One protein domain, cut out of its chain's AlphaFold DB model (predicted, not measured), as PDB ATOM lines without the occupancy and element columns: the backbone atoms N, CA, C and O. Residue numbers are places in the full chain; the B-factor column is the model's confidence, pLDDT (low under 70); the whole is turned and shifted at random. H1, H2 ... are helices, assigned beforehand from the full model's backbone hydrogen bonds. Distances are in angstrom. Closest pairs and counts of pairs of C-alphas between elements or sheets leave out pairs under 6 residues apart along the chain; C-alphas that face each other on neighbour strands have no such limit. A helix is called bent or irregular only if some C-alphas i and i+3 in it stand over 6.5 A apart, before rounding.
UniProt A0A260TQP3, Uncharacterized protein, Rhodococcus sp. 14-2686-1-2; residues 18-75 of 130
ATOM      1  N   SER A  18     160.427 163.735 191.264       62.28
ATOM      2  CA  SER A  18     161.238 162.521 191.423       62.28
ATOM      3  C   SER A  18     162.459 162.523 190.504       62.28
ATOM      4  O   SER A  18     163.571 162.272 190.956       62.28
ATOM      5  N   THR A  19     162.274 162.887 189.233       62.84
ATOM      6  CA  THR A  19     163.368 163.000 188.259       62.84
ATOM      7  C   THR A  19     164.356 164.095 188.658       62.84
ATOM      8  O   THR A  19     165.563 163.893 188.594       62.84
ATOM      9  N   ILE A  20     163.872 165.250 189.121       65.06
ATOM     10  CA  ILE A  20     164.745 166.330 189.607       65.06
ATOM     11  C   ILE A  20     165.553 165.858 190.827       65.06
ATOM     12  O   ILE A  20     166.757 166.108 190.904       65.06
ATOM     13  N   LEU A  21     164.918 165.145 191.760       61.72
ATOM     14  CA  LEU A  21     165.562 164.614 192.962       61.72
ATOM     15  C   LEU A  21     166.679 163.619 192.637       61.72
ATOM     16  O   LEU A  21     167.738 163.700 193.254       61.72
ATOM     17  N   GLU A  22     166.487 162.729 191.664       63.28
ATOM     18  CA  GLU A  22     167.512 161.758 191.246       63.28
ATOM     19  C   GLU A  22     168.801 162.433 190.760       63.28
ATOM     20  O   GLU A  22     169.898 161.955 191.050       63.28
ATOM     21  N   PHE A  23     168.686 163.575 190.078       67.88
ATOM     22  CA  PHE A  23     169.844 164.329 189.595       67.88
ATOM     23  C   PHE A  23     170.479 165.214 190.671       67.88
ATOM     24  O   PHE A  23     171.699 165.381 190.712       67.88
ATOM     25  N   VAL A  24     169.661 165.811 191.534       66.75
ATOM     26  CA  VAL A  24     170.097 166.868 192.453       66.75
ATOM     27  C   VAL A  24     170.537 166.316 193.815       66.75
ATOM     28  O   VAL A  24     171.462 166.856 194.428       66.75
ATOM     29  N   ALA A  25     169.926 165.226 194.289       67.25
ATOM     30  CA  ALA A  25     170.211 164.654 195.603       67.25
ATOM     31  C   ALA A  25     171.665 164.172 195.775       67.25
ATOM     32  O   ALA A  25     172.239 164.483 196.822       67.25
ATOM     33  N   PRO A  26     172.313 163.498 194.798       71.62
ATOM     34  CA  PRO A  26     173.712 163.090 194.938       71.62
ATOM     35  C   PRO A  26     174.648 164.284 195.142       71.62
ATOM     36  O   PRO A  26     175.472 164.276 196.051       71.62
ATOM     37  N   MET A  27     174.456 165.362 194.375       76.50
ATOM     38  CA  MET A  27     175.257 166.581 194.501       76.50
ATOM     39  C   MET A  27     175.092 167.232 195.879       76.50
ATOM     40  O   MET A  27     176.088 167.648 196.475       76.50
ATOM     41  N   ILE A  28     173.865 167.284 196.411       68.62
ATOM     42  CA  ILE A  28     173.601 167.797 197.762       68.62
ATOM     43  C   ILE A  28     174.292 166.920 198.811       68.62
ATOM     44  O   ILE A  28     174.959 167.450 199.695       68.62
ATOM     45  N   LEU A  29     174.148 165.597 198.718       67.88
ATOM     46  CA  LEU A  29     174.724 164.656 199.679       67.88
ATOM     47  C   LEU A  29     176.252 164.700 199.669       67.88
ATOM     48  O   LEU A  29     176.842 164.872 200.725       67.88
ATOM     49  N   GLU A  30     176.881 164.652 198.496       69.94
ATOM     50  CA  GLU A  30     178.337 164.779 198.344       69.94
ATOM     51  C   GLU A  30     178.869 166.115 198.868       69.94
ATOM     52  O   GLU A  30     179.999 166.203 199.326       69.94
ATOM     53  N   THR A  31     178.070 167.177 198.768       72.44
ATOM     54  CA  THR A  31     178.475 168.506 199.242       72.44
ATOM     55  C   THR A  31     178.310 168.650 200.754       72.44
ATOM     56  O   THR A  31     179.007 169.449 201.371       72.44
ATOM     57  N   ARG A  32     177.387 167.895 201.354       66.38
ATOM     58  CA  ARG A  32     177.148 167.889 202.801       66.38
ATOM     59  C   ARG A  32     177.994 166.858 203.534       66.38
ATOM     60  O   ARG A  32     178.257 167.049 204.713       66.38
ATOM     61  N   ASP A  33     178.384 165.770 202.883       69.88
ATOM     62  CA  ASP A  33     179.240 164.755 203.482       69.88
ATOM     63  C   ASP A  33     180.700 165.215 203.448       69.88
ATOM     64  O   ASP A  33     181.324 165.324 202.395       69.88
ATOM     65  N   ASN A  34     181.261 165.465 204.627       63.97
ATOM     66  CA  ASN A  34     182.669 165.821 204.787       63.97
ATOM     67  C   ASN A  34     183.621 164.606 204.696       63.97
ATOM     68  O   ASN A  34     184.808 164.730 204.996       63.97
ATOM     69  N   GLY A  35     183.116 163.427 204.313       53.41
ATOM     70  CA  GLY A  35     183.881 162.184 204.212       53.41
ATOM     71  C   GLY A  35     183.939 161.383 205.516       53.41
ATOM     72  O   GLY A  35     184.582 160.333 205.563       53.41
ATOM     73  N   HIS A  36     183.260 161.843 206.572       55.41
ATOM     74  CA  HIS A  36     183.132 161.135 207.850       55.41
ATOM     75  C   HIS A  36     181.730 160.555 208.083       55.41
ATOM     76  O   HIS A  36     181.424 160.124 209.197       55.41
ATOM     77  N   GLY A  37     180.866 160.558 207.061       51.88
ATOM     78  CA  GLY A  37     179.487 160.082 207.178       51.88
ATOM     79  C   GLY A  37     178.613 161.001 208.035       51.88
ATOM     80  O   GLY A  37     177.597 160.565 208.578       51.88
ATOM     81  N   LYS A  38     179.017 162.269 208.190       51.44
ATOM     82  CA  LYS A  38     178.236 163.314 208.855       51.44
ATOM     83  C   LYS A  38     177.862 164.374 207.833       51.44
ATOM     84  O   LYS A  38     178.732 164.937 207.179       51.44
ATOM     85  N   LEU A  39     176.564 164.652 207.737       57.97
ATOM     86  CA  LEU A  39     176.042 165.707 206.878       57.97
ATOM     87  C   LEU A  39     176.188 167.056 207.581       57.97
ATOM     88  O   LEU A  39     175.482 167.331 208.553       57.97
ATOM     89  N   GLU A  40     177.067 167.903 207.072       68.38
ATOM     90  CA  GLU A  40     177.206 169.280 207.521       68.38
ATOM     91  C   GLU A  40     176.054 170.155 207.006       68.38
ATOM     92  O   GLU A  40     175.296 169.806 206.083       68.38
ATOM     93  N   HIS A  41     175.868 171.288 207.678       74.50
ATOM     94  CA  HIS A  41     174.889 172.284 207.274       74.50
ATOM     95  C   HIS A  41     175.414 173.055 206.064       74.50
ATOM     96  O   HIS A  41     176.599 173.357 205.970       74.50
ATOM     97  N   LEU A  42     174.514 173.385 205.139       79.00
ATOM     98  CA  LEU A  42     174.840 174.272 204.030       79.00
ATOM     99  C   LEU A  42     174.729 175.732 204.494       79.00
ATOM    100  O   LEU A  42     173.838 176.054 205.291       79.00
ATOM    101  N   PRO A  43     175.597 176.627 203.994       78.69
ATOM    102  CA  PRO A  43     175.605 178.021 204.403       78.69
ATOM    103  C   PRO A  43     174.314 178.718 203.977       78.69
ATOM    104  O   PRO A  43     173.768 178.489 202.895       78.69
ATOM    105  N   ARG A  44     173.839 179.640 204.814       72.81
ATOM    106  CA  ARG A  44     172.680 180.482 204.488       72.81
ATOM    107  C   ARG A  44     173.098 181.564 203.500       72.81
ATOM    108  O   ARG A  44     174.049 182.283 203.779       72.81
ATOM    109  N   ALA A  45     172.385 181.739 202.384       71.75
ATOM    110  CA  ALA A  45     172.773 182.786 201.445       71.75
ATOM    111  C   ALA A  45     172.790 184.195 202.066       71.75
ATOM    112  O   ALA A  45     172.092 184.503 203.032       71.75
ATOM    113  N   GLY A  46     173.694 185.033 201.569       69.50
ATOM    114  CA  GLY A  46     173.932 186.363 202.128       69.50
ATOM    115  C   GLY A  46     174.711 186.397 203.452       69.50
ATOM    116  O   GLY A  46     175.052 187.491 203.894       69.50
ATOM    117  N   THR A  47     175.052 185.262 204.076       78.25
ATOM    118  CA  THR A  47     175.985 185.260 205.217       78.25
ATOM    119  C   THR A  47     177.443 185.376 204.757       78.25
ATOM    120  O   THR A  47     177.765 185.068 203.607       78.25
ATOM    121  N   PRO A  48     178.375 185.774 205.645       82.75
ATOM    122  CA  PRO A  48     179.804 185.742 205.329       82.75
ATOM    123  C   PRO A  48     180.297 184.344 204.922       82.75
ATOM    124  O   PRO A  48     181.079 184.213 203.984       82.75
ATOM    125  N   GLU A  49     179.786 183.302 205.582       79.56
ATOM    126  CA  GLU A  49     180.069 181.899 205.267       79.56
ATOM    127  C   GLU A  49     179.635 181.542 203.840       79.56
ATOM    128  O   GLU A  49     180.388 180.920 203.093       79.56
ATOM    129  N   TRP A  50     178.460 182.013 203.410       82.62
ATOM    130  CA  TRP A  50     178.017 181.871 202.028       82.62
ATOM    131  C   TRP A  50     178.951 182.562 201.045       82.62
ATOM    132  O   TRP A  50     179.315 181.969 200.036       82.62
ATOM    133  N   VAL A  51     179.344 183.807 201.317       83.19
ATOM    134  CA  VAL A  51     180.226 184.562 200.413       83.19
ATOM    135  C   VAL A  51     181.551 183.822 200.220       83.19
ATOM    136  O   VAL A  51     182.005 183.691 199.082       83.19
ATOM    137  N   ALA A  52     182.102 183.277 201.307       90.31
ATOM    138  CA  ALA A  52     183.336 182.495 201.318       90.31
ATOM    139  C   ALA A  52     183.202 181.083 200.714       90.31
ATOM    140  O   ALA A  52     184.210 180.452 200.403       90.31
ATOM    141  N   SER A  53     181.979 180.577 200.541       85.88
ATOM    142  CA  SER A  53     181.735 179.220 200.053       85.88
ATOM    143  C   SER A  53     181.966 179.073 198.550       85.88
ATOM    144  O   SER A  53     181.777 180.011 197.767       85.88
ATOM    145  N   SER A  54     182.327 177.859 198.132       88.88
ATOM    146  CA  SER A  54     182.474 177.520 196.715       88.88
ATOM    147  C   SER A  54     181.132 177.554 195.980       88.88
ATOM    148  O   SER A  54     180.067 177.394 196.582       88.88
ATOM    149  N   ASP A  55     181.172 177.710 194.656       83.88
ATOM    150  CA  ASP A  55     179.956 177.708 193.832       83.88
ATOM    151  C   ASP A  55     179.176 176.402 193.966       83.88
ATOM    152  O   ASP A  55     177.951 176.416 194.006       83.88
ATOM    153  N   ARG A  56     179.874 175.274 194.132       81.50
ATOM    154  CA  ARG A  56     179.241 173.979 194.391       81.50
ATOM    155  C   ARG A  56     178.398 173.998 195.668       81.50
ATOM    156  O   ARG A  56     177.256 173.552 195.645       81.50
ATOM    157  N   VAL A  57     178.931 174.556 196.755       82.81
ATOM    158  CA  VAL A  57     178.210 174.692 198.032       82.81
ATOM    159  C   VAL A  57     177.006 175.624 197.887       82.81
ATOM    160  O   VAL A  57     175.919 175.312 198.374       82.81
ATOM    161  N   LYS A  58     177.166 176.730 197.155       80.56
ATOM    162  CA  LYS A  58     176.078 177.674 196.865       80.56
ATOM    163  C   LYS A  58     174.961 177.027 196.039       80.56
ATOM    164  O   LYS A  58     173.787 177.196 196.363       80.56
ATOM    165  N   TRP A  59     175.308 176.245 195.018       80.00
ATOM    166  CA  TRP A  59     174.342 175.512 194.197       80.00
ATOM    167  C   TRP A  59     173.638 174.397 194.967       80.00
ATOM    168  O   TRP A  59     172.425 174.261 194.833       80.00
ATOM    169  N   ALA A  60     174.350 173.656 195.822       76.50
ATOM    170  CA  ALA A  60     173.743 172.670 196.715       76.50
ATOM    171  C   ALA A  60     172.713 173.320 197.644       76.50
ATOM    172  O   ALA A  60     171.603 172.815 197.799       76.50
ATOM    173  N   ALA A  61     173.064 174.469 198.221       79.44
ATOM    174  CA  ALA A  61     172.170 175.222 199.082       79.44
ATOM    175  C   ALA A  61     170.925 175.687 198.319       79.44
ATOM    176  O   ALA A  61     169.827 175.370 198.754       79.44
ATOM    177  N   ILE A  62     171.080 176.335 197.154       77.88
ATOM    178  CA  ILE A  62     169.961 176.769 196.288       77.88
ATOM    179  C   ILE A  62     169.051 175.598 195.914       77.88
ATOM    180  O   ILE A  62     167.828 175.733 195.930       77.88
ATOM    181  N   ALA A  63     169.638 174.448 195.595       76.19
ATOM    182  CA  ALA A  63     168.897 173.267 195.198       76.19
ATOM    183  C   ALA A  63     168.012 172.719 196.329       76.19
ATOM    184  O   ALA A  63     166.860 172.370 196.081       76.19
ATOM    185  N   VAL A  64     168.497 172.723 197.577       74.94
ATOM    186  CA  VAL A  64     167.664 172.401 198.749       74.94
ATOM    187  C   VAL A  64     166.468 173.354 198.842       74.94
ATOM    188  O   VAL A  64     165.348 172.896 199.056       74.94
ATOM    189  N   LEU A  65     166.665 174.654 198.593       70.06
ATOM    190  CA  LEU A  65     165.576 175.644 198.671       70.06
ATOM    191  C   LEU A  65     164.508 175.405 197.613       70.06
ATOM    192  O   LEU A  65     163.316 175.505 197.891       70.06
ATOM    193  N   ALA A  66     164.942 175.097 196.391       68.00
ATOM    194  CA  ALA A  66     164.039 174.796 195.293       68.00
ATOM    195  C   ALA A  66     163.194 173.552 195.607       68.00
ATOM    196  O   ALA A  66     161.985 173.566 195.388       68.00
ATOM    197  N   LEU A  67     163.801 172.515 196.192       69.69
ATOM    198  CA  LEU A  67     163.102 171.291 196.586       69.69
ATOM    199  C   LEU A  67     162.107 171.526 197.731       69.69
ATOM    200  O   LEU A  67     160.982 171.034 197.662       69.69
ATOM    201  N   GLU A  68     162.473 172.315 198.746       69.62
ATOM    202  CA  GLU A  68     161.552 172.726 199.816       69.62
ATOM    203  C   GLU A  68     160.359 173.516 199.259       69.62
ATOM    204  O   GLU A  68     159.209 173.279 199.641       69.62
ATOM    205  N   ALA A  69     160.612 174.423 198.309       60.38
ATOM    206  CA  ALA A  69     159.570 175.197 197.647       60.38
ATOM    207  C   ALA A  69     158.628 174.300 196.829       60.38
ATOM    208  O   ALA A  69     157.410 174.399 196.999       60.38
ATOM    209  N   CYS A  70     159.164 173.385 196.012       62.16
ATOM    210  CA  CYS A  70     158.379 172.400 195.263       62.16
ATOM    211  C   CYS A  70     157.513 171.554 196.201       62.16
ATOM    212  O   CYS A  70     156.293 171.512 196.039       62.16
ATOM    213  N   TRP A  71     158.110 170.988 197.249       65.69
ATOM    214  CA  TRP A  71     157.398 170.189 198.246       65.69
ATOM    215  C   TRP A  71     156.273 170.973 198.937       65.69
ATOM    216  O   TRP A  71     155.162 170.469 199.102       65.69
ATOM    217  N   SER A  72     156.515 172.239 199.295       58.97
ATOM    218  CA  SER A  72     155.484 173.094 199.898       58.97
ATOM    219  C   SER A  72     154.336 173.408 198.927       58.97
ATOM    220  O   SER A  72     153.177 173.520 199.338       58.97
ATOM    221  N   SER A  73     154.640 173.519 197.630       55.59
ATOM    222  CA  SER A  73     153.674 173.863 196.585       55.59
ATOM    223  C   SER A  73     152.700 172.727 196.264       55.59
ATOM    224  O   SER A  73     151.559 172.995 195.895       55.59
ATOM    225  N   GLU A  74     153.094 171.476 196.499       60.12
ATOM    226  CA  GLU A  74     152.257 170.291 196.266       60.12
ATOM    227  C   GLU A  74     151.258 170.020 197.403       60.12
ATOM    228  O   GLU A  74     150.324 169.237 197.245       60.12
ATOM    229  N   ARG A  75     151.415 170.691 198.552       60.44
ATOM    230  CA  ARG A  75     150.592 170.462 199.746       60.44
ATOM    231  C   ARG A  75     149.403 171.399 199.892       60.44
ATOM    232  O   ARG A  75     149.410 172.531 199.401       60.44
TER     233      ARG A  75
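This is residues 18 to 75 of the 130 residues of an uncharacterized protein of Rhodococcus sp. 14-2686-1-2 (UniProt A0A260TQP3). Two long helices, H1 and H3, pack on each other at a slant and run opposite ways; the small helix H2 sits near the beginning of H3. A long stretch with no named element, residues 33 to 47, leads from the end of H1 to H2, and at the other end of the pair residues 68 to 75 stick out. The printed part has 58 residues with three named helices, in the order H1, H2, H3, and no named strand; the class is all helix. The whole is only just compact, close to loose, with a radius of gyration of the C-alphas of 12.1 A, and the C-alphas span 33 by 27 by 17 A.

The longest helix is H3, residues 55 to 73. It touches H1, residues 18 to 32, with 10 pairs of C-alphas within 8 A; the closest C-alphas are those of Ile 28 and Ala 60, 5.0 A apart. Their lines stand at a steep tilt of 42 degrees, and they run opposite ways. Their centres are 10.0 A apart. H2, residues 48 to 52, is close to H3 but not clearly touching it, with 1 pair of C-alphas within 8 A, those of Trp 50 and Lys 58 at 6.9 A. H1 and H2 are apart. In H2 and H3 every O i to N i+4 pair is within hydrogen-bond range; in H1 it is 9 of 11.

H3 measures 26.7 A from C-alpha 55 at (179.956, 177.708, 193.832) to C-alpha 73 at (153.674, 173.863, 196.585). H1 begins with C-alpha 18 at (161.238, 162.521, 191.423) and measures 20.3 A from its first to its last C-alpha. H1 is only just irregular: C-alphas 23 and 26 are 6.7 A apart, and its line is a rough one. H2 has five residues, Pro 48 to Ala 52, and measures 6.3 A.

The two C-alphas farthest apart are those of Ala 52 and Arg 75, at 34.9 A. The printed part has no cut. The link from H1 to H2 is long, with 15 residues, and the link from H2 to H3 is tight, with 2 residues. Residues 68 to 75, of which 68 to 73 belong to H3, stand free; the 50 residues of the body without them span 33 by 26 by 14 A. The mean pLDDT of the printed part is 70.6, and 31 residues are under 70, namely residues 18 to 25, 28 to 30, 32 to 40, 46 and 66 to 75.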